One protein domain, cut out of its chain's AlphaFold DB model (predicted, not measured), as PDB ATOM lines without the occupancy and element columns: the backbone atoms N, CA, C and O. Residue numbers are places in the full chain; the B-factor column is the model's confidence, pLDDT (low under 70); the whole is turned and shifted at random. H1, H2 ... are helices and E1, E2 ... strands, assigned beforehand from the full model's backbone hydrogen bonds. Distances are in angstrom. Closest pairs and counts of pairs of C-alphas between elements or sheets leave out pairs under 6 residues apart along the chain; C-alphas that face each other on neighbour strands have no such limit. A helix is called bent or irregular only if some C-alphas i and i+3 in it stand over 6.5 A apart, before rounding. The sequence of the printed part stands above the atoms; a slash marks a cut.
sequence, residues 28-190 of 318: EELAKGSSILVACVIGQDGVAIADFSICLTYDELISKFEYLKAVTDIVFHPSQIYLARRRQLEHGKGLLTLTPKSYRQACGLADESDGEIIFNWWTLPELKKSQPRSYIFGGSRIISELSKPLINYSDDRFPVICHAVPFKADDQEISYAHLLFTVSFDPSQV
ATOM      1  N   GLU A  28      94.636 142.603 121.127       84.44
ATOM      2  CA  GLU A  28      93.964 142.952 119.877       84.44
ATOM      3  C   GLU A  28      94.821 142.596 118.668       84.44
ATOM      4  O   GLU A  28      94.281 142.129 117.665       84.44
ATOM      5  N   GLU A  29      96.136 142.800 118.751       83.12
ATOM      6  CA  GLU A  29      97.059 142.387 117.692       83.12
ATOM      7  C   GLU A  29      97.057 140.862 117.539       83.12
ATOM      8  O   GLU A  29      96.993 140.362 116.412       83.12
ATOM      9  N   LEU A  30      96.995 140.120 118.652       83.94
ATOM     10  CA  LEU A  30      96.893 138.660 118.630       83.94
ATOM     11  C   LEU A  30      95.544 138.181 118.079       83.94
ATOM     12  O   LEU A  30      95.499 137.200 117.345       83.94
ATOM     13  N   ALA A  31      94.435 138.855 118.391       86.12
ATOM     14  CA  ALA A  31      93.104 138.509 117.886       86.12
ATOM     15  C   ALA A  31      92.952 138.818 116.384       86.12
ATOM     16  O   ALA A  31      92.379 138.030 115.625       86.12
ATOM     17  N   LYS A  32      93.524 139.939 115.925       83.12
ATOM     18  CA  LYS A  32      93.565 140.332 114.504       83.12
ATOM     19  C   LYS A  32      94.592 139.532 113.697       83.12
ATOM     20  O   LYS A  32      94.558 139.577 112.471       83.12
ATOM     21  N   GLY A  33      95.462 138.771 114.369       79.50
ATOM     22  CA  GLY A  33      96.492 137.928 113.754       79.50
ATOM     23  C   GLY A  33      97.684 138.703 113.219       79.50
ATOM     24  O   GLY A  33      98.377 138.220 112.331       79.50
ATOM     25  N   SER A  34      97.907 139.905 113.742       80.56
ATOM     26  CA  SER A  34      99.112 140.693 113.492       80.56
ATOM     27  C   SER A  34     100.296 140.216 114.337       80.56
ATOM     28  O   SER A  34     101.440 140.513 114.002       80.56
ATOM     29  N   SER A  35     100.031 139.470 115.412       81.94
ATOM     30  CA  SER A  35     101.049 138.909 116.297       81.94
ATOM     31  C   SER A  35     100.800 137.433 116.606       81.94
ATOM     32  O   SER A  35      99.710 136.891 116.404       81.94
ATOM     33  N   ILE A  36     101.858 136.777 117.072       83.81
ATOM     34  CA  ILE A  36     101.921 135.370 117.442       83.81
ATOM     35  C   ILE A  36     102.517 135.305 118.841       83.81
ATOM     36  O   ILE A  36     103.593 135.848 119.100       83.81
ATOM     37  N   LEU A  37     101.815 134.626 119.742       85.69
ATOM     38  CA  LEU A  37     102.333 134.312 121.060       85.69
ATOM     39  C   LEU A  37     103.186 133.050 120.963       85.69
ATOM     40  O   LEU A  37     102.691 131.983 120.607       85.69
ATOM     41  N   VAL A  38     104.451 133.164 121.335       80.56
ATOM     42  CA  VAL A  38     105.348 132.027 121.529       80.56
ATOM     43  C   VAL A  38     105.415 131.750 123.022       80.56
ATOM     44  O   VAL A  38     105.823 132.626 123.781       80.56
ATOM     45  N   ALA A  39     105.019 130.553 123.447       80.62
ATOM     46  CA  ALA A  39     105.166 130.080 124.819       80.62
ATOM     47  C   ALA A  39     106.123 128.883 124.851       80.62
ATOM     48  O   ALA A  39     105.923 127.915 124.119       80.62
ATOM     49  N   CYS A  40     107.166 128.939 125.672       70.81
ATOM     50  CA  CYS A  40     108.207 127.908 125.693       70.81
ATOM     51  C   CYS A  40     107.962 126.851 126.776       70.81
ATOM     52  O   CYS A  40     107.468 127.164 127.858       70.81
ATOM     53  N   VAL A  41     108.379 125.613 126.494       60.25
ATOM     54  CA  VAL A  41     108.502 124.529 127.479       60.25
ATOM     55  C   VAL A  41     109.875 123.876 127.273       60.25
ATOM     56  O   VAL A  41     110.118 123.270 126.234       60.25
ATOM     57  N   ILE A  42     110.798 124.017 128.230       54.50
ATOM     58  CA  ILE A  42     112.159 123.433 128.174       54.50
ATOM     59  C   ILE A  42     112.423 122.728 129.520       54.50
ATOM     60  O   ILE A  42     112.035 123.303 130.536       54.50
ATOM     61  N   GLY A  43     113.021 121.522 129.617       44.78
ATOM     62  CA  GLY A  43     113.794 120.749 128.614       44.78
ATOM     63  C   GLY A  43     113.840 119.214 128.801       44.78
ATOM     64  O   GLY A  43     112.984 118.642 129.477       44.78
ATOM     65  N   GLN A  44     114.837 118.561 128.172       41.41
ATOM     66  CA  GLN A  44     115.000 117.094 128.029       41.41
ATOM     67  C   GLN A  44     115.062 116.299 129.352       41.41
ATOM     68  O   GLN A  44     114.778 115.105 129.349       41.41
ATOM     69  N   ASP A  45     115.324 116.961 130.481       41.00
ATOM     70  CA  ASP A  45     115.377 116.345 131.817       41.00
ATOM     71  C   ASP A  45     114.050 116.448 132.602       41.00
ATOM     72  O   ASP A  45     113.991 116.157 133.796       41.00
ATOM     73  N   GLY A  46     112.968 116.920 131.972       40.44
ATOM     74  CA  GLY A  46     111.647 117.033 132.606       40.44
ATOM     75  C   GLY A  46     111.504 118.169 133.630       40.44
ATOM     76  O   GLY A  46     110.452 118.300 134.259       40.44
ATOM     77  N   VAL A  47     112.515 119.026 133.796       37.38
ATOM     78  CA  VAL A  47     112.422 120.218 134.652       37.38
ATOM     79  C   VAL A  47     111.820 121.364 133.845       37.38
ATOM     80  O   VAL A  47     112.488 121.951 133.005       37.38
ATOM     81  N   ALA A  48     110.548 121.671 134.105       43.06
ATOM     82  CA  ALA A  48     109.831 122.793 133.507       43.06
ATOM     83  C   ALA A  48     110.434 124.137 133.953       43.06
ATOM     84  O   ALA A  48     110.214 124.579 135.085       43.06
ATOM     85  N   ILE A  49     111.161 124.813 133.065       40.91
ATOM     86  CA  ILE A  49     111.683 126.158 133.330       40.91
ATOM     87  C   ILE A  49     110.672 127.195 132.831       40.91
ATOM     88  O   ILE A  49     110.775 127.668 131.710       40.91
ATOM     89  N   ALA A  50     109.722 127.548 133.704       45.72
ATOM     90  CA  ALA A  50     108.834 128.720 133.632       45.72
ATOM     91  C   ALA A  50     107.908 128.862 132.396       45.72
ATOM     92  O   ALA A  50     108.262 128.570 131.263       45.72
ATOM     93  N   ASP A  51     106.695 129.392 132.610       53.03
ATOM     94  CA  ASP A  51     105.796 129.853 131.538       53.03
ATOM     95  C   ASP A  51     106.403 131.124 130.880       53.03
ATOM     96  O   ASP A  51     105.914 132.234 131.090       53.03
ATOM     97  N   PHE A  52     107.521 131.000 130.151       62.00
ATOM     98  CA  PHE A  52     108.068 132.096 129.346       62.00
ATOM     99  C   PHE A  52     107.165 132.320 128.138       62.00
ATOM    100  O   PHE A  52     106.811 131.371 127.433       62.00
ATOM    101  N   SER A  53     106.835 133.581 127.872       71.06
ATOM    102  CA  SER A  53     106.089 133.960 126.682       71.06
ATOM    103  C   SER A  53     106.629 135.237 126.063       71.06
ATOM    104  O   SER A  53     106.891 136.201 126.782       71.06
ATOM    105  N   ILE A  54     106.706 135.267 124.738       74.06
ATOM    106  CA  ILE A  54     107.029 136.457 123.952       74.06
ATOM    107  C   ILE A  54     106.018 136.610 122.818       74.06
ATOM    108  O   ILE A  54     105.530 135.620 122.273       74.06
ATOM    109  N   CYS A  55     105.690 137.851 122.468       78.31
ATOM    110  CA  CYS A  55     104.922 138.151 121.265       78.31
ATOM    111  C   CYS A  55     105.849 138.578 120.142       78.31
ATOM    112  O   CYS A  55     106.745 139.392 120.346       78.31
ATOM    113  N   LEU A  56     105.611 138.017 118.965       74.38
ATOM    114  CA  LEU A  56     106.360 138.308 117.753       74.38
ATOM    115  C   LEU A  56     105.381 138.549 116.610       74.38
ATOM    116  O   LEU A  56     104.317 137.934 116.545       74.38
ATOM    117  N   THR A  57     105.747 139.421 115.685       78.38
ATOM    118  CA  THR A  57     105.122 139.469 114.363       78.38
ATOM    119  C   THR A  57     105.508 138.231 113.551       78.38
ATOM    120  O   THR A  57     106.458 137.517 113.877       78.38
ATOM    121  N   TYR A  58     104.786 137.978 112.461       73.38
ATOM    122  CA  TYR A  58     105.098 136.869 111.559       73.38
ATOM    123  C   TYR A  58     106.517 136.961 110.969       73.38
ATOM    124  O   TYR A  58     107.241 135.969 110.949       73.38
ATOM    125  N   ASP A  59     106.949 138.157 110.562       72.94
ATOM    126  CA  ASP A  59     108.284 138.375 109.991       72.94
ATOM    127  C   ASP A  59     109.397 138.182 111.035       72.94
ATOM    128  O   ASP A  59     110.441 137.587 110.753       72.94
ATOM    129  N   GLU A  60     109.174 138.628 112.275       74.25
ATOM    130  CA  GLU A  60     110.089 138.369 113.394       74.25
ATOM    131  C   GLU A  60     110.158 136.882 113.736       74.25
ATOM    132  O   GLU A  60     111.222 136.371 114.073       74.25
ATOM    133  N   LEU A  61     109.031 136.178 113.641       72.25
ATOM    134  CA  LEU A  61     108.966 134.746 113.879       72.25
ATOM    135  C   LEU A  61     109.746 133.982 112.795       72.25
ATOM    136  O   LEU A  61     110.604 133.170 113.124       72.25
ATOM    137  N   ILE A  62     109.528 134.281 111.511       68.62
ATOM    138  CA  ILE A  62     110.266 133.646 110.406       68.62
ATOM    139  C   ILE A  62     111.763 133.940 110.485       68.62
ATOM    140  O   ILE A  62     112.578 133.041 110.292       68.62
ATOM    141  N   SER A  63     112.137 135.193 110.755       70.12
ATOM    142  CA  SER A  63     113.551 135.579 110.827       70.12
ATOM    143  C   SER A  63     114.283 134.946 112.011       70.12
ATOM    144  O   SER A  63     115.486 134.713 111.918       70.12
ATOM    145  N   LYS A  64     113.577 134.639 113.106       64.75
ATOM    146  CA  LYS A  64     114.154 133.999 114.298       64.75
ATOM    147  C   LYS A  64     114.104 132.471 114.267       64.75
ATOM    148  O   LYS A  64     114.906 131.844 114.954       64.75
ATOM    149  N   PHE A  65     113.190 131.863 113.506       65.06
ATOM    150  CA  PHE A  65     112.935 130.419 113.549       65.06
ATOM    151  C   PHE A  65     112.957 129.784 112.159       65.06
ATOM    152  O   PHE A  65     111.941 129.681 111.474       65.06
ATOM    153  N   GLU A  66     114.124 129.269 111.777       59.38
ATOM    154  CA  GLU A  66     114.367 128.631 110.476       59.38
ATOM    155  C   GLU A  66     113.402 127.461 110.179       59.38
ATOM    156  O   GLU A  66     112.891 127.331 109.066       59.38
ATOM    157  N   TYR A  67     113.058 126.663 111.199       57.84
ATOM    158  CA  TYR A  67     112.137 125.519 111.095       57.84
ATOM    159  C   TYR A  67     110.661 125.907 110.960       57.84
ATOM    160  O   TYR A  67     109.812 125.079 110.628       57.84
ATOM    161  N   LEU A  68     110.335 127.172 111.216       58.34
ATOM    162  CA  LEU A  68     108.958 127.625 111.317       58.34
ATOM    163  C   LEU A  68     108.326 127.850 109.944       58.34
ATOM    164  O   LEU A  68     107.111 127.762 109.823       58.34
ATOM    165  N   LYS A  69     109.139 127.998 108.890       58.41
ATOM    166  CA  LYS A  69     108.669 128.050 107.500       58.41
ATOM    167  C   LYS A  69     107.857 126.805 107.108       58.41
ATOM    168  O   LYS A  69     106.802 126.920 106.500       58.41
ATOM    169  N   ALA A  70     108.300 125.618 107.525       59.12
ATOM    170  CA  ALA A  70     107.559 124.379 107.280       59.12
ATOM    171  C   ALA A  70     106.250 124.316 108.089       59.12
ATOM    172  O   ALA A  70     105.235 123.812 107.616       59.12
ATOM    173  N   VAL A  71     106.254 124.861 109.309       57.62
ATOM    174  CA  VAL A  71     105.071 124.920 110.179       57.62
ATOM    175  C   VAL A  71     104.035 125.901 109.637       57.62
ATOM    176  O   VAL A  71     102.840 125.617 109.681       57.62
ATOM    177  N   THR A  72     104.471 127.034 109.086       58.91
ATOM    178  CA  THR A  72     103.567 128.005 108.469       58.91
ATOM    179  C   THR A  72     102.881 127.426 107.250       58.91
ATOM    180  O   THR A  72     101.672 127.585 107.133       58.91
ATOM    181  N   ASP A  73     103.597 126.665 106.422       61.84
ATOM    182  CA  ASP A  73     103.001 125.997 105.263       61.84
ATOM    183  C   ASP A  73     101.885 125.025 105.688       61.84
ATOM    184  O   ASP A  73     100.858 124.936 105.020       61.84
ATOM    185  N   ILE A  74     102.031 124.359 106.843       62.56
ATOM    186  CA  ILE A  74     101.012 123.461 107.411       62.56
ATOM    187  C   ILE A  74      99.817 124.245 107.960       62.56
ATOM    188  O   ILE A  74      98.670 123.922 107.644       62.56
ATOM    189  N   VAL A  75     100.054 125.246 108.815       61.03
ATOM    190  CA  VAL A  75      98.959 125.921 109.533       61.03
ATOM    191  C   VAL A  75      98.127 126.798 108.604       61.03
ATOM    192  O   VAL A  75      96.908 126.889 108.742       61.03
ATOM    193  N   PHE A  76      98.794 127.437 107.651       62.41
ATOM    194  CA  PHE A  76      98.182 128.310 106.662       62.41
ATOM    195  C   PHE A  76      97.762 127.544 105.400       62.41
ATOM    196  O   PHE A  76      97.324 128.142 104.418       62.41
ATOM    197  N   HIS A  77      97.821 126.210 105.411       68.81
ATOM    198  CA  HIS A  77      97.301 125.435 104.297       68.81
ATOM    199  C   HIS A  77      95.771 125.597 104.192       68.81
ATOM    200  O   HIS A  77      95.071 125.451 105.202       68.81
ATOM    201  N   PRO A  78      95.205 125.817 102.987       62.56
ATOM    202  CA  PRO A  78      93.760 125.979 102.810       62.56
ATOM    203  C   PRO A  78      92.929 124.846 103.422       62.56
ATOM    204  O   PRO A  78      91.868 125.103 103.983       62.56
ATOM    205  N   SER A  79      93.426 123.604 103.392       66.56
ATOM    206  CA  SER A  79      92.732 122.459 104.001       66.56
ATOM    207  C   SER A  79      92.455 122.630 105.497       66.56
ATOM    208  O   SER A  79      91.387 122.237 105.955       66.56
ATOM    209  N   GLN A  80      93.361 123.264 106.251       71.44
ATOM    210  CA  GLN A  80      93.159 123.531 107.677       71.44
ATOM    211  C   GLN A  80      92.092 124.588 107.917       71.44
ATOM    212  O   GLN A  80      91.295 124.476 108.847       71.44
ATOM    213  N   ILE A  81      92.036 125.593 107.042       74.62
ATOM    214  CA  ILE A  81      91.011 126.635 107.078       74.62
ATOM    215  C   ILE A  81      89.643 126.019 106.788       74.62
ATOM    216  O   ILE A  81      88.691 126.267 107.524       74.62
ATOM    217  N   TYR A  82      89.545 125.174 105.759       73.31
ATOM    218  CA  TYR A  82      88.312 124.460 105.425       73.31
ATOM    219  C   TYR A  82      87.857 123.534 106.560       73.31
ATOM    220  O   TYR A  82      86.683 123.559 106.937       73.31
ATOM    221  N   LEU A  83      88.784 122.784 107.164       75.44
ATOM    222  CA  LEU A  83      88.507 121.962 108.342       75.44
ATOM    223  C   LEU A  83      87.970 122.815 109.498       75.44
ATOM    224  O   LEU A  83      86.915 122.506 110.052       75.44
ATOM    225  N   ALA A  84      88.649 123.910 109.841       79.12
ATOM    226  CA  ALA A  84      88.235 124.806 110.916       79.12
ATOM    227  C   ALA A  84      86.860 125.440 110.649       79.12
ATOM    228  O   ALA A  84      86.017 125.458 111.545       79.12
ATOM    229  N   ARG A  85      86.593 125.897 109.415       80.62
ATOM    230  CA  ARG A  85      85.277 126.415 108.993       80.62
ATOM    231  C   ARG A  85      84.182 125.380 109.214       80.62
ATOM    232  O   ARG A  85      83.167 125.680 109.840       80.62
ATOM    233  N   ARG A  86      84.393 124.151 108.735       76.19
ATOM    234  CA  ARG A  86      83.441 123.047 108.896       76.19
ATOM    235  C   ARG A  86      83.169 122.773 110.372       76.19
ATOM    236  O   ARG A  86      82.015 122.763 110.788       76.19
ATOM    237  N   ARG A  87      84.222 122.617 111.177       81.62
ATOM    238  CA  ARG A  87      84.086 122.346 112.614       81.62
ATOM    239  C   ARG A  87      83.400 123.491 113.351       81.62
ATOM    240  O   ARG A  87      82.609 123.232 114.253       81.62
ATOM    241  N   GLN A  88      83.626 124.738 112.939       81.38
ATOM    242  CA  GLN A  88      82.907 125.882 113.488       81.38
ATOM    243  C   GLN A  88      81.412 125.848 113.145       81.38
ATOM    244  O   GLN A  88      80.587 126.168 113.999       81.38
ATOM    245  N   LEU A  89      81.047 125.447 111.925       77.75
ATOM    246  CA  LEU A  89      79.647 125.287 111.521       77.75
ATOM    247  C   LEU A  89      78.958 124.129 112.260       77.75
ATOM    248  O   LEU A  89      77.802 124.261 112.654       77.75
ATOM    249  N   GLU A  90      79.659 123.011 112.456       79.88
ATOM    250  CA  GLU A  90      79.120 121.798 113.091       79.88
ATOM    251  C   GLU A  90      79.046 121.904 114.620       79.88
ATOM    252  O   GLU A  90      78.077 121.455 115.234       79.88
ATOM    253  N   HIS A  91      80.065 122.492 115.247       81.44
ATOM    254  CA  HIS A  91      80.266 122.448 116.698       81.44
ATOM    255  C   HIS A  91      80.350 123.832 117.359       81.44
ATOM    256  O   HIS A  91      80.480 123.931 118.581       81.44
ATOM    257  N   GLY A  92      80.256 124.910 116.578       85.81
ATOM    258  CA  GLY A  92      80.391 126.283 117.056       85.81
ATOM    259  C   GLY A  92      81.844 126.734 117.212       85.81
ATOM    260  O   GLY A  92      82.792 126.035 116.855       85.81
ATOM    261  N   LYS A  93      82.033 127.944 117.759       89.69
ATOM    262  CA  LYS A  93      83.366 128.533 117.949       89.69
ATOM    263  C   LYS A  93      84.276 127.619 118.786       89.69
ATOM    264  O   LYS A  93      83.857 127.066 119.809       89.69
ATOM    265  N   GLY A  94      85.533 127.517 118.373       92.94
ATOM    266  CA  GLY A  94      86.501 126.614 118.977       92.94
ATOM    267  C   GLY A  94      87.940 126.962 118.622       92.94
ATOM    268  O   GLY A  94      88.223 128.030 118.081       92.94
ATOM    269  N   LEU A  95      88.833 126.054 118.993       94.25
ATOM    270  CA  LEU A  95      90.282 126.175 118.909       94.25
ATOM    271  C   LEU A  95      90.838 125.001 118.115       94.25
ATOM    272  O   LEU A  95      90.585 123.849 118.472       94.25
ATOM    273  N   LEU A  96      91.627 125.286 117.084       92.25
ATOM    274  CA  LEU A  96      92.361 124.253 116.365       92.25
ATOM    275  C   LEU A  96      93.697 123.992 117.072       92.25
ATOM    276  O   LEU A  96      94.426 124.921 117.401       92.25
ATOM    277  N   THR A  97      94.038 122.729 117.291       91.50
ATOM    278  CA  THR A  97      95.362 122.321 117.788       91.50
ATOM    279  C   THR A  97      96.053 121.478 116.735       91.50
ATOM    280  O   THR A  97      95.426 120.586 116.166       91.50
ATOM    281  N   LEU A  98      97.324 121.782 116.484       87.25
ATOM    282  CA  LEU A  98      98.212 121.067 115.581       87.25
ATOM    283  C   LEU A  98      99.317 120.439 116.411       87.25
ATOM    284  O   LEU A  98     100.102 121.149 117.043       87.25
ATOM    285  N   THR A  99      99.372 119.117 116.431       83.44
ATOM    286  CA  THR A  99     100.263 118.388 117.322       83.44
ATOM    287  C   THR A  99     101.073 117.372 116.531       83.44
ATOM    288  O   THR A  99     100.484 116.435 116.003       83.44
ATOM    289  N   PRO A 100     102.407 117.489 116.474       78.88
ATOM    290  CA  PRO A 100     103.240 116.437 115.908       78.88
ATOM    291  C   PRO A 100     103.062 115.110 116.653       78.88
ATOM    292  O   PRO A 100     102.937 115.094 117.885       78.88
ATOM    293  N   LYS A 101     103.096 113.988 115.925       79.12
ATOM    294  CA  LYS A 101     103.036 112.640 116.513       79.12
ATOM    295  C   LYS A 101     104.114 112.440 117.567       79.12
ATOM    296  O   LYS A 101     103.815 111.948 118.652       79.12
ATOM    297  N   SER A 102     105.328 112.913 117.292       75.94
ATOM    298  CA  SER A 102     106.465 112.882 118.221       75.94
ATOM    299  C   SER A 102     106.155 113.541 119.568       75.94
ATOM    300  O   SER A 102     106.511 113.012 120.618       75.94
ATOM    301  N   TYR A 103     105.415 114.652 119.569       78.12
ATOM    302  CA  TYR A 103     105.002 115.312 120.803       78.12
ATOM    303  C   TYR A 103     103.963 114.492 121.573       78.12
ATOM    304  O   TYR A 103     104.080 114.324 122.785       78.12
ATOM    305  N   ARG A 104     102.970 113.913 120.885       77.81
ATOM    306  CA  ARG A 104     102.011 112.999 121.534       77.81
ATOM    307  C   ARG A 104     102.703 111.763 122.098       77.81
ATOM    308  O   ARG A 104     102.314 111.311 123.171       77.81
ATOM    309  N   GLN A 105     103.718 111.236 121.408       78.25
ATOM    310  CA  GLN A 105     104.528 110.110 121.877       78.25
ATOM    311  C   GLN A 105     105.264 110.483 123.164       78.25
ATOM    312  O   GLN A 105     105.155 109.757 124.150       78.25
ATOM    313  N   ALA A 106     105.915 111.650 123.196       73.94
ATOM    314  CA  ALA A 106     106.571 112.166 124.396       73.94
ATOM    315  C   ALA A 106     105.592 112.360 125.571       73.94
ATOM    316  O   ALA A 106     105.956 112.151 126.725       73.94
ATOM    317  N   CYS A 107     104.333 112.709 125.289       68.88
ATOM    318  CA  CYS A 107     103.278 112.820 126.297       68.88
ATOM    319  C   CYS A 107     102.568 111.492 126.637       68.88
ATOM    320  O   CYS A 107     101.641 111.512 127.446       68.88
ATOM    321  N   GLY A 108     102.933 110.361 126.022       74.31
ATOM    322  CA  GLY A 108     102.262 109.071 126.237       74.31
ATOM    323  C   GLY A 108     100.815 109.011 125.724       74.31
ATOM    324  O   GLY A 108     100.008 108.244 126.237       74.31
ATOM    325  N   LEU A 109     100.467 109.847 124.741       73.25
ATOM    326  CA  LEU A 109      99.121 109.972 124.164       73.25
ATOM    327  C   LEU A 109      99.043 109.511 122.701       73.25
ATOM    328  O   LEU A 109      97.972 109.586 122.098       73.25
ATOM    329  N   ALA A 110     100.161 109.112 122.099       75.44
ATOM    330  CA  ALA A 110     100.181 108.704 120.701       75.44
ATOM    331  C   ALA A 110      99.554 107.328 120.480       75.44
ATOM    332  O   ALA A 110      99.660 106.435 121.318       75.44
ATOM    333  N   ASP A 111      98.964 107.167 119.305       75.75
ATOM    334  CA  ASP A 111      98.461 105.903 118.783       75.75
ATOM    335  C   ASP A 111      99.261 105.476 117.547       75.75
ATOM    336  O   ASP A 111      99.824 106.310 116.829       75.75
ATOM    337  N   GLU A 112      99.301 104.177 117.263       72.75
ATOM    338  CA  GLU A 112      99.978 103.644 116.079       72.75
ATOM    339  C   GLU A 112      99.424 104.244 114.781       72.75
ATOM    340  O   GLU A 112     100.199 104.611 113.895       72.75
ATOM    341  N   SER A 113      98.106 104.443 114.719       73.56
ATOM    342  CA  SER A 113      97.399 105.025 113.575       73.56
ATOM    343  C   SER A 113      97.404 106.558 113.536       73.56
ATOM    344  O   SER A 113      96.808 107.141 112.631       73.56
ATOM    345  N   ASP A 114      98.079 107.236 114.473       68.19
ATOM    346  CA  ASP A 114      98.297 108.681 114.364       68.19
ATOM    347  C   ASP A 114      99.119 108.997 113.103       68.19
ATOM    348  O   ASP A 114     100.176 108.401 112.868       68.19
ATOM    349  N   GLY A 115      98.646 109.963 112.312       69.81
ATOM    350  CA  GLY A 115      99.444 110.589 111.258       69.81
ATOM    351  C   GLY A 115     100.563 111.459 111.840       69.81
ATOM    352  O   GLY A 115     100.595 111.721 113.040       69.81
ATOM    353  N   GLU A 116     101.473 111.937 110.989       72.19
ATOM    354  CA  GLU A 116     102.631 112.747 111.412       72.19
ATOM    355  C   GLU A 116     102.239 114.036 112.150       72.19
ATOM    356  O   GLU A 116     102.899 114.432 113.112       72.19
ATOM    357  N   ILE A 117     101.133 114.662 111.739       77.50
ATOM    358  CA  ILE A 117     100.505 115.780 112.445       77.50
ATOM    359  C   ILE A 117      99.067 115.394 112.783       77.50
ATOM    360  O   ILE A 117      98.309 114.932 111.931       77.50
ATOM    361  N   ILE A 118      98.691 115.625 114.035       81.06
ATOM    362  CA  ILE A 118      97.361 115.395 114.575       81.06
ATOM    363  C   ILE A 118      96.666 116.743 114.719       81.06
ATOM    364  O   ILE A 118      97.235 117.699 115.249       81.06
ATOM    365  N   PHE A 119      95.413 116.795 114.286       84.75
ATOM    366  CA  PHE A 119      94.574 117.986 114.303       84.75
ATOM    367  C   PHE A 119      93.387 117.733 115.227       84.75
ATOM    368  O   PHE A 119      92.707 116.722 115.071       84.75
ATOM    369  N   ASN A 120      93.107 118.633 116.171       87.50
ATOM    370  CA  ASN A 120      91.878 118.559 116.973       87.50
ATOM    371  C   ASN A 120      91.180 119.912 117.033       87.50
ATOM    372  O   ASN A 120      91.836 120.938 117.225       87.50
ATOM    373  N   TRP A 121      89.851 119.888 116.931       90.44
ATOM    374  CA  TRP A 121      88.997 121.042 117.191       90.44
ATOM    375  C   TRP A 121      88.407 120.949 118.592       90.44
ATOM    376  O   TRP A 121      87.635 120.039 118.879       90.44
ATOM    377  N   TRP A 122      88.748 121.909 119.444       92.50
ATOM    378  CA  TRP A 122      88.258 121.987 120.813       92.50
ATOM    379  C   TRP A 122      87.181 123.051 120.927       92.50
ATOM    380  O   TRP A 122      87.428 124.243 120.723       92.50
ATOM    381  N   THR A 123      85.978 122.631 121.285       90.75
ATOM    382  CA  THR A 123      84.850 123.537 121.477       90.75
ATOM    383  C   THR A 123      85.000 124.339 122.768       90.75
ATOM    384  O   THR A 123      85.634 123.916 123.742       90.75
ATOM    385  N   LEU A 124      84.355 125.506 122.831       89.81
ATOM    386  CA  LEU A 124      84.362 126.316 124.050       89.81
ATOM    387  C   LEU A 124      83.865 125.549 125.306       89.81
ATOM    388  O   LEU A 124      84.465 125.729 126.370       89.81
ATOM    389  N   PRO A 125      82.819 124.692 125.250       87.69
ATOM    390  CA  PRO A 125      82.430 123.837 126.375       87.69
ATOM    391  C   PRO A 125      83.504 122.838 126.826       87.69
ATOM    392  O   PRO A 125      83.671 122.648 128.031       87.69
ATOM    393  N   GLU A 126      84.247 122.224 125.904       87.75
ATOM    394  CA  GLU A 126      85.335 121.292 126.242       87.75
ATOM    395  C   GLU A 126      86.494 122.028 126.915       87.75
ATOM    396  O   GLU A 126      86.944 121.633 127.992       87.75
ATOM    397  N   LEU A 127      86.888 123.181 126.371       89.38
ATOM    398  CA  LEU A 127      87.934 124.035 126.947       89.38
ATOM    399  C   LEU A 127      87.545 124.623 128.312       89.38
ATOM    400  O   LEU A 127      88.391 124.982 129.133       89.38
ATOM    401  N   LYS A 128      86.247 124.757 128.598       85.81
ATOM    402  CA  LYS A 128      85.774 125.136 129.938       85.81
ATOM    403  C   LYS A 128      85.997 124.029 130.966       85.81
ATOM    404  O   LYS A 128      86.198 124.360 132.130       85.81
ATOM    405  N   LYS A 129      85.987 122.762 130.545       85.75
ATOM    406  CA  LYS A 129      86.216 121.590 131.402       85.75
ATOM    407  C   LYS A 129      87.691 121.176 131.471       85.75
ATOM    408  O   LYS A 129      88.072 120.459 132.390       85.75
ATOM    409  N   SER A 130      88.519 121.615 130.522       83.94
ATOM    410  CA  SER A 130      89.945 121.284 130.481       83.94
ATOM    411  C   SER A 130      90.738 121.935 131.615       83.94
ATOM    412  O   SER A 130      90.502 123.092 131.971       83.94
ATOM    413  N   GLN A 131      91.740 121.221 132.125       80.88
ATOM    414  CA  GLN A 131      92.679 121.756 133.111       80.88
ATOM    415  C   GLN A 131      93.664 122.749 132.455       80.88
ATOM    416  O   GLN A 131      94.103 122.494 131.328       80.88
ATOM    417  N   PRO A 132      94.090 123.829 133.148       76.81
ATOM    418  CA  PRO A 132      94.980 124.848 132.573       76.81
ATOM    419  C   PRO A 132      96.337 124.341 132.074       76.81
ATOM    420  O   PRO A 132      96.928 124.953 131.198       76.81
ATOM    421  N   ARG A 133      96.832 123.221 132.617       77.56
ATOM    422  CA  ARG A 133      98.081 122.563 132.189       77.56
ATOM    423  C   ARG A 133      97.848 121.264 131.420       77.56
ATOM    424  O   ARG A 133      98.730 120.417 131.351       77.56
ATOM    425  N   SER A 134      96.647 121.070 130.883       80.81
ATOM    426  CA  SER A 134      96.374 119.904 130.045       80.81
ATOM    427  C   SER A 134      97.216 119.931 128.765       80.81
ATOM    428  O   SER A 134      97.713 120.980 128.341       80.81
ATOM    429  N   TYR A 135      97.338 118.769 128.125       80.56
ATOM    430  CA  TYR A 135      98.061 118.627 126.860       80.56
ATOM    431  C   TYR A 135      97.487 119.513 125.741       80.56
ATOM    432  O   TYR A 135      98.238 119.911 124.859       80.56
ATOM    433  N   ILE A 136      96.196 119.875 125.815       85.88
ATOM    434  CA  ILE A 136      95.520 120.801 124.887       85.88
ATOM    435  C   ILE A 136      96.276 122.130 124.800       85.88
ATOM    436  O   ILE A 136      96.380 122.728 123.737       85.88
ATOM    437  N   PHE A 137      96.819 122.589 125.929       85.00
ATOM    438  CA  PHE A 137      97.554 123.847 126.029       85.00
ATOM    439  C   PHE A 137      99.066 123.634 126.091       85.00
ATOM    440  O   PHE A 137      99.802 124.555 126.428       85.00
ATOM    441  N   GLY A 138      99.547 122.415 125.822       79.06
ATOM    442  CA  GLY A 138     100.967 122.086 125.911       79.06
ATOM    443  C   GLY A 138     101.551 122.305 127.310       79.06
ATOM    444  O   GLY A 138     102.691 122.719 127.454       79.06
ATOM    445  N   GLY A 139     100.742 122.138 128.363       77.19
ATOM    446  CA  GLY A 139     101.169 122.436 129.735       77.19
ATOM    447  C   GLY A 139     101.262 123.930 130.080       77.19
ATOM    448  O   GLY A 139     101.539 124.261 131.235       77.19
ATOM    449  N   SER A 140     100.972 124.824 129.129       78.25
ATOM    450  CA  SER A 140     101.107 126.271 129.279       78.25
ATOM    451  C   SER A 140      99.836 126.921 129.827       78.25
ATOM    452  O   SER A 140      98.778 126.928 129.187       78.25
ATOM    453  N   ARG A 141      99.941 127.540 131.010       78.44
ATOM    454  CA  ARG A 141      98.796 128.243 131.620       78.44
ATOM    455  C   ARG A 141      98.391 129.472 130.816       78.44
ATOM    456  O   ARG A 141      97.202 129.741 130.672       78.44
ATOM    457  N   ILE A 142      99.373 130.174 130.261       81.19
ATOM    458  CA  ILE A 142      99.153 131.398 129.492       81.19
ATOM    459  C   ILE A 142      98.373 131.122 128.202       81.19
ATOM    460  O   ILE A 142      97.430 131.846 127.883       81.19
ATOM    461  N   ILE A 143      98.666 130.007 127.521       87.56
ATOM    462  CA  ILE A 143      97.889 129.562 126.360       87.56
ATOM    463  C   ILE A 143      96.452 129.230 126.777       87.56
ATOM    464  O   ILE A 143      95.505 129.636 126.097       87.56
ATOM    465  N   SER A 144      96.261 128.537 127.905       86.00
ATOM    466  CA  SER A 144      94.921 128.219 128.416       86.00
ATOM    467  C   SER A 144      94.085 129.468 128.705       86.00
ATOM    468  O   SER A 144      92.915 129.546 128.310       86.00
ATOM    469  N   GLU A 145      94.686 130.464 129.357       86.75
ATOM    470  CA  GLU A 145      94.023 131.713 129.738       86.75
ATOM    471  C   GLU A 145      93.636 132.564 128.523       86.75
ATOM    472  O   GLU A 145      92.557 133.159 128.515       86.75
ATOM    473  N   LEU A 146      94.455 132.567 127.468       89.88
ATOM    474  CA  LEU A 146      94.205 133.345 126.250       89.88
ATOM    475  C   LEU A 146      93.282 132.644 125.245       89.88
ATOM    476  O   LEU A 146      92.581 133.319 124.489       89.88
ATOM    477  N   SER A 147      93.212 131.310 125.264       91.75
ATOM    478  CA  SER A 147      92.408 130.532 124.311       91.75
ATOM    479  C   SER A 147      90.930 130.937 124.325       91.75
ATOM    480  O   SER A 147      90.350 131.221 123.281       91.75
ATOM    481  N   LYS A 148      90.299 131.019 125.505       90.81
ATOM    482  CA  LYS A 148      88.859 131.336 125.611       90.81
ATOM    483  C   LYS A 148      88.526 132.758 125.134       90.81
ATOM    484  O   LYS A 148      87.589 132.892 124.344       90.81
ATOM    485  N   PRO A 149      89.240 133.817 125.571       90.44
ATOM    486  CA  PRO A 149      89.085 135.146 124.995       90.44
ATOM    487  C   PRO A 149      89.233 135.144 123.474       90.44
ATOM    488  O   PRO A 149      88.349 135.658 122.796       90.44
ATOM    489  N   LEU A 150      90.280 134.523 122.920       91.75
ATOM    490  CA  LEU A 150      90.492 134.523 121.471       91.75
ATOM    491  C   LEU A 150      89.321 133.894 120.714       91.75
ATOM    492  O   LEU A 150      88.876 134.463 119.725       91.75
ATOM    493  N   ILE A 151      88.764 132.785 121.208       92.19
ATOM    494  CA  ILE A 151      87.570 132.160 120.614       92.19
ATOM    495  C   ILE A 151      86.376 133.120 120.629       92.19
ATOM    496  O   ILE A 151      85.629 133.205 119.660       92.19
ATOM    497  N   ASN A 152      86.167 133.840 121.731       89.00
ATOM    498  CA  ASN A 152      85.014 134.728 121.861       89.00
ATOM    499  C   ASN A 152      85.139 135.983 120.990       89.00
ATOM    500  O   ASN A 152      84.134 136.403 120.420       89.00
ATOM    501  N   TYR A 153      86.343 136.549 120.886       84.25
ATOM    502  CA  TYR A 153      86.603 137.826 120.212       84.25
ATOM    503  C   TYR A 153      87.019 137.698 118.743       84.25
ATOM    504  O   TYR A 153      87.037 138.702 118.037       84.25
ATOM    505  N   SER A 154      87.327 136.488 118.273       77.38
ATOM    506  CA  SER A 154      87.561 136.223 116.854       77.38
ATOM    507  C   SER A 154      86.231 135.837 116.200       77.38
ATOM    508  O   SER A 154      85.646 134.797 116.522       77.38
ATOM    509  N   ASP A 155      85.694 136.708 115.347       74.69
ATOM    510  CA  ASP A 155      84.423 136.471 114.643       74.69
ATOM    511  C   ASP A 155      84.661 135.899 113.244       74.69
ATOM    512  O   ASP A 155      84.082 134.880 112.877       74.69
ATOM    513  N   ASP A 156      85.564 136.519 112.493       84.38
ATOM    514  CA  ASP A 156      86.002 136.132 111.152       84.38
ATOM    515  C   ASP A 156      87.309 135.326 111.165       84.38
ATOM    516  O   ASP A 156      87.877 135.037 110.113       84.38
ATOM    517  N   ARG A 157      87.796 134.949 112.354       88.75
ATOM    518  CA  ARG A 157      89.072 134.250 112.567       88.75
ATOM    519  C   ARG A 157      88.903 133.157 113.623       88.75
ATOM    520  O   ARG A 157      87.946 133.179 114.398       88.75
ATOM    521  N   PHE A 158      89.842 132.221 113.682       90.75
ATOM    522  CA  PHE A 158      89.886 131.180 114.711       90.75
ATOM    523  C   PHE A 158      91.276 131.067 115.325       90.75
ATOM    524  O   PHE A 158      92.269 131.224 114.612       90.75
ATOM    525  N   PRO A 159      91.375 130.793 116.634       93.31
ATOM    526  CA  PRO A 159      92.656 130.538 117.256       93.31
ATOM    527  C   PRO A 159      93.205 129.166 116.869       93.31
ATOM    528  O   PRO A 159      92.464 128.189 116.716       93.31
ATOM    529  N   VAL A 160      94.527 129.109 116.761       91.44
ATOM    530  CA  VAL A 160      95.309 127.910 116.490       91.44
ATOM    531  C   VAL A 160      96.428 127.807 117.515       91.44
ATOM    532  O   VAL A 160      97.127 128.791 117.765       91.44
ATOM    533  N   ILE A 161      96.615 126.613 118.080       91.62
ATOM    534  CA  ILE A 161      97.846 126.254 118.784       91.62
ATOM    535  C   ILE A 161      98.652 125.302 117.911       91.62
ATOM    536  O   ILE A 161      98.152 124.248 117.523       91.62
ATOM    537  N   CYS A 162      99.910 125.637 117.651       88.06
ATOM    538  CA  CYS A 162     100.871 124.710 117.075       88.06
ATOM    539  C   CYS A 162     101.842 124.234 118.156       88.06
ATOM    540  O   CYS A 162     102.549 125.041 118.764       88.06
ATOM    541  N   HIS A 163     101.847 122.929 118.426       86.81
ATOM    542  CA  HIS A 163     102.676 122.331 119.464       86.81
ATOM    543  C   HIS A 163     104.036 121.876 118.948       86.81
ATOM    544  O   HIS A 163     104.183 121.518 117.784       86.81
ATOM    545  N   ALA A 164     104.996 121.810 119.875       81.56
ATOM    546  CA  ALA A 164     106.330 121.269 119.658       81.56
ATOM    547  C   ALA A 164     107.046 121.845 118.437       81.56
ATOM    548  O   ALA A 164     107.689 121.117 117.683       81.56
ATOM    549  N   VAL A 165     106.942 123.159 118.251       79.69
ATOM    550  CA  VAL A 165     107.686 123.844 117.203       79.69
ATOM    551  C   VAL A 165     109.147 123.927 117.644       79.69
ATOM    552  O   VAL A 165     109.407 124.490 118.713       79.69
ATOM    553  N   PRO A 166     110.091 123.355 116.875       73.75
ATOM    554  CA  PRO A 166     111.504 123.413 117.212       73.75
ATOM    555  C   PRO A 166     111.971 124.861 117.361       73.75
ATOM    556  O   PRO A 166     111.718 125.711 116.505       73.75
ATOM    557  N   PHE A 167     112.668 125.123 118.455       68.12
ATOM    558  CA  PHE A 167     113.189 126.419 118.853       68.12
ATOM    559  C   PHE A 167     114.664 126.251 119.207       68.12
ATOM    560  O   PHE A 167     115.023 125.408 120.029       68.12
ATOM    561  N   LYS A 168     115.523 127.071 118.605       63.03
ATOM    562  CA  LYS A 168     116.944 127.133 118.941       63.03
ATOM    563  C   LYS A 168     117.264 128.558 119.391       63.03
ATOM    564  O   LYS A 168     117.232 129.472 118.573       63.03
ATOM    565  N   ALA A 169     117.515 128.746 120.685       53.59
ATOM    566  CA  ALA A 169     118.145 129.965 121.190       53.59
ATOM    567  C   ALA A 169     119.647 129.698 121.293       53.59
ATOM    568  O   ALA A 169     120.068 128.902 122.129       53.59
ATOM    569  N   ASP A 170     120.429 130.347 120.429       54.94
ATOM    570  CA  ASP A 170     121.891 130.221 120.352       54.94
ATOM    571  C   ASP A 170     122.384 128.768 120.150       54.94
ATOM    572  O   ASP A 170     121.607 127.879 119.809       54.94
ATOM    573  N   ASP A 171     123.686 128.501 120.294       52.94
ATOM    574  CA  ASP A 171     124.321 127.180 120.090       52.94
ATOM    575  C   ASP A 171     123.938 126.103 121.137       52.94
ATOM    576  O   ASP A 171     124.689 125.160 121.387       52.94
ATOM    577  N   GLN A 172     122.758 126.216 121.747       53.34
ATOM    578  CA  GLN A 172     122.194 125.224 122.663       53.34
ATOM    579  C   GLN A 172     121.380 124.141 121.930       53.34
ATOM    580  O   GLN A 172     121.111 124.223 120.725       53.34
ATOM    581  N   GLU A 173     120.998 123.101 122.677       59.03
ATOM    582  CA  GLU A 173     120.122 122.022 122.212       59.03
ATOM    583  C   GLU A 173     118.751 122.535 121.741       59.03
ATOM    584  O   GLU A 173     118.222 123.532 122.241       59.03
ATOM    585  N   ILE A 174     118.152 121.814 120.785       58.66
ATOM    586  CA  ILE A 174     116.812 122.119 120.275       58.66
ATOM    587  C   ILE A 174     115.805 121.997 121.418       58.66
ATOM    588  O   ILE A 174     115.575 120.924 121.977       58.66
ATOM    589  N   SER A 175     115.187 123.125 121.725       68.44
ATOM    590  CA  SER A 175     114.060 123.259 122.632       68.44
ATOM    591  C   SER A 175     112.753 123.288 121.842       68.44
ATOM    592  O   SER A 175     112.760 123.382 120.615       68.44
ATOM    593  N   TYR A 176     111.612 123.222 122.527       76.50
ATOM    594  CA  TYR A 176     110.308 123.247 121.871       76.50
ATOM    595  C   TYR A 176     109.435 124.385 122.390       76.50
ATOM    596  O   TYR A 176     109.336 124.642 123.591       76.50
ATOM    597  N   ALA A 177     108.772 125.055 121.456       79.75
ATOM    598  CA  ALA A 177     107.800 126.092 121.739       79.75
ATOM    599  C   ALA A 177     106.389 125.666 121.320       79.75
ATOM    600  O   ALA A 177     106.168 124.792 120.475       79.75
ATOM    601  N   HIS A 178     105.414 126.326 121.922       85.38
ATOM    602  CA  HIS A 178     104.019 126.307 121.533       85.38
ATOM    603  C   HIS A 178     103.660 127.678 120.981       85.38
ATOM    604  O   HIS A 178     103.889 128.699 121.627       85.38
ATOM    605  N   LEU A 179     103.104 127.702 119.776       87.25
ATOM    606  CA  LEU A 179     102.662 128.931 119.133       87.25
ATOM    607  C   LEU A 179     101.157 129.051 119.310       87.25
ATOM    608  O   LEU A 179     100.444 128.123 118.943       87.25
ATOM    609  N   LEU A 180     100.673 130.179 119.816       90.00
ATOM    610  CA  LEU A 180      99.261 130.537 119.819       90.00
ATOM    611  C   LEU A 180      99.069 131.761 118.930       90.00
ATOM    612  O   LEU A 180      99.707 132.794 119.122       90.00
ATOM    613  N   PHE A 181      98.174 131.644 117.964       89.00
ATOM    614  CA  PHE A 181      97.837 132.715 117.039       89.00
ATOM    615  C   PHE A 181      96.433 132.508 116.499       89.00
ATOM    616  O   PHE A 181      95.711 131.617 116.936       89.00
ATOM    617  N   THR A 182      96.022 133.353 115.570       88.19
ATOM    618  CA  THR A 182      94.690 133.324 114.975       88.19
ATOM    619  C   THR A 182      94.808 133.369 113.456       88.19
ATOM    620  O   THR A 182      95.645 134.092 112.907       88.19
ATOM    621  N   VAL A 183      93.968 132.598 112.769       85.38
ATOM    622  CA  VAL A 183      93.955 132.442 111.307       85.38
ATOM    623  C   VAL A 183      92.617 132.921 110.757       85.38
ATOM    624  O   VAL A 183      91.579 132.742 111.394       85.38
ATOM    625  N   SER A 184      92.639 133.556 109.585       83.50
ATOM    626  CA  SER A 184      91.422 134.041 108.936       83.50
ATOM    627  C   SER A 184      90.538 132.890 108.454       83.50
ATOM    628  O   SER A 184      91.010 131.972 107.786       83.50
ATOM    629  N   PHE A 185      89.238 133.022 108.730       77.56
ATOM    630  CA  PHE A 185      88.148 132.781 107.788       77.56
ATOM    631  C   PHE A 185      88.574 132.597 106.336       77.56
ATOM    632  O   PHE A 185      88.356 131.560 105.725       77.56
ATOM    633  N   ASP A 186      89.076 133.669 105.745       75.88
ATOM    634  CA  ASP A 186      89.195 133.868 104.309       75.88
ATOM    635  C   ASP A 186      90.492 133.252 103.739       75.88
ATOM    636  O   ASP A 186      91.571 133.796 103.985       75.88
ATOM    637  N   PRO A 187      90.419 132.166 102.933       65.00
ATOM    638  CA  PRO A 187      91.591 131.532 102.332       65.00
ATOM    639  C   PRO A 187      92.374 132.476 101.415       65.00
ATOM    640  O   PRO A 187      93.575 132.296 101.222       65.00
ATOM    641  N   SER A 188      91.719 133.503 100.855       63.44
ATOM    642  CA  SER A 188      92.384 134.478  99.985       63.44
ATOM    643  C   SER A 188      93.360 135.383 100.744       63.44
ATOM    644  O   SER A 188      94.300 135.908 100.149       63.44
ATOM    645  N   GLN A 189      93.214 135.497 102.068       64.06
ATOM    646  CA  GLN A 189      94.155 136.228 102.920       64.06
ATOM    647  C   GLN A 189      95.397 135.412 103.298       64.06
ATOM    648  O   GLN A 189      96.255 135.905 104.024       64.06
ATOM    649  N   VAL A 190      95.510 134.173 102.809       57.69
ATOM    650  CA  VAL A 190      96.537 133.209 103.234       57.69
ATOM    651  C   VAL A 190      97.554 132.893 102.116       57.69
ATOM    652  O   VAL A 190      98.447 132.062 102.242       57.69
TER     653      VAL A 190
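Overview. This is residues 28 to 190 of the 318 residues of an uncharacterized protein of Synechococcus sp. PCC 7502 (UniProt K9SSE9). A strongly twisted six-strand sheet lies between helices in three layers, with H2, H3 and H4 on one face and H5 and H7 on the other. H7 runs along E5, H1 is near H7, and H8 packs by the beginning of H4. The 163 printed residues include eight named helices and six named strands, in the order H1 E1 E2 H2 H3 H4 E3 H5 E4 H6 H7 E5 E6 H8. The mixed sheet runs E2, E1, E6, E5, E3, E4, and the class is mixed, helices and strands. The whole is compact, with a radius of gyration of the C-alphas of 15.0 A and spans of 43 by 33 by 29 A.

Arrangement. H1, residues 28 to 32, is close but not clearly touching H7, residues 141 to 153; the closest C-alphas, of Ala 31 and Leu 150, are 6.0 A apart. E1, residues 36 to 41, and E2, residues 53 to 56, form an antiparallel hairpin, with N 38 and O 54 2.8 A apart. E1 is also antiparallel to its neighbour E6, residues 175 to 184, with N 39 and O 178 at 2.8 A. H2, residues 58 to 64, and H3, residues 68 to 75, only just touch, with 3 pairs of C-alphas within 8 A, and only at the corner; Ile 62 and Leu 68 have the closest C-alphas, 6.2 A. H4, residues 78 to 91, is over E5, residues 157 to 167, and E3, residues 94 to 100, at a height over the sheet of 8.4 A. E3 is parallel to E5, with N 98 and O 161 at 2.8 A, and antiparallel to E4, residues 117 to 123, with N 97 and O 120 at 2.8 A. H5, residues 101 to 106, is on the sheet; its Tyr 103 and Ala 164 of E5 have C-alphas 6.2 A apart, the closest of the two elements. H6, residues 124 to 129, only grazes the sheet with residues 124 to 128, and forms a helical hairpin with H7; they only just touch, with 3 pairs of C-alphas within 8 A, the closest being Leu 124 and Lys 148 at 6.9 A, and H7 takes part with residues 148 to 151 alone. H7 is over E5, along it at 14 degrees on the local plane, on the opposite face from H4. E5 bends by 70 degrees at residue 164 and forms an antiparallel hairpin with E6, with N 162 and O 179 at 2.9 A. H8, residues 187 to 190, is not on the sheet and only just touches H4, residues 78 to 81 alone, with 3 pairs of C-alphas within 8 A; the closest are Pro 78 and Pro 187, 6.0 A. Every O i to N i+4 pair is within hydrogen-bond range in H1 to H6 and 7 of 9 in H7, while H8 is too short for such a pair.

Along the chain. H1 begins at C-alpha 28, (93.964, 142.952, 119.877). From first to last C-alpha, H4 is 19.7 A, E3 19.8 A, E4 19.7 A, H7 19.3 A, E5 26.1 A and E6 28.6 A; the shorter elements are passed over. H7 is only just irregular, C-alphas 145 and 148 being 6.6 A apart. H8 ends at C-alpha 190, (96.537, 133.209, 103.234).

Size, cuts and confidence. The C-alphas farthest apart, of Glu 90 and Asp 171, are 46.1 A apart. The printed part has no cut, and the links E1 to E2 and H6 to H7 are long. Mean pLDDT of the printed part is 75.4, with 45 residues under 70, among them 41 to 52, 64 to 79 and 167 to 175.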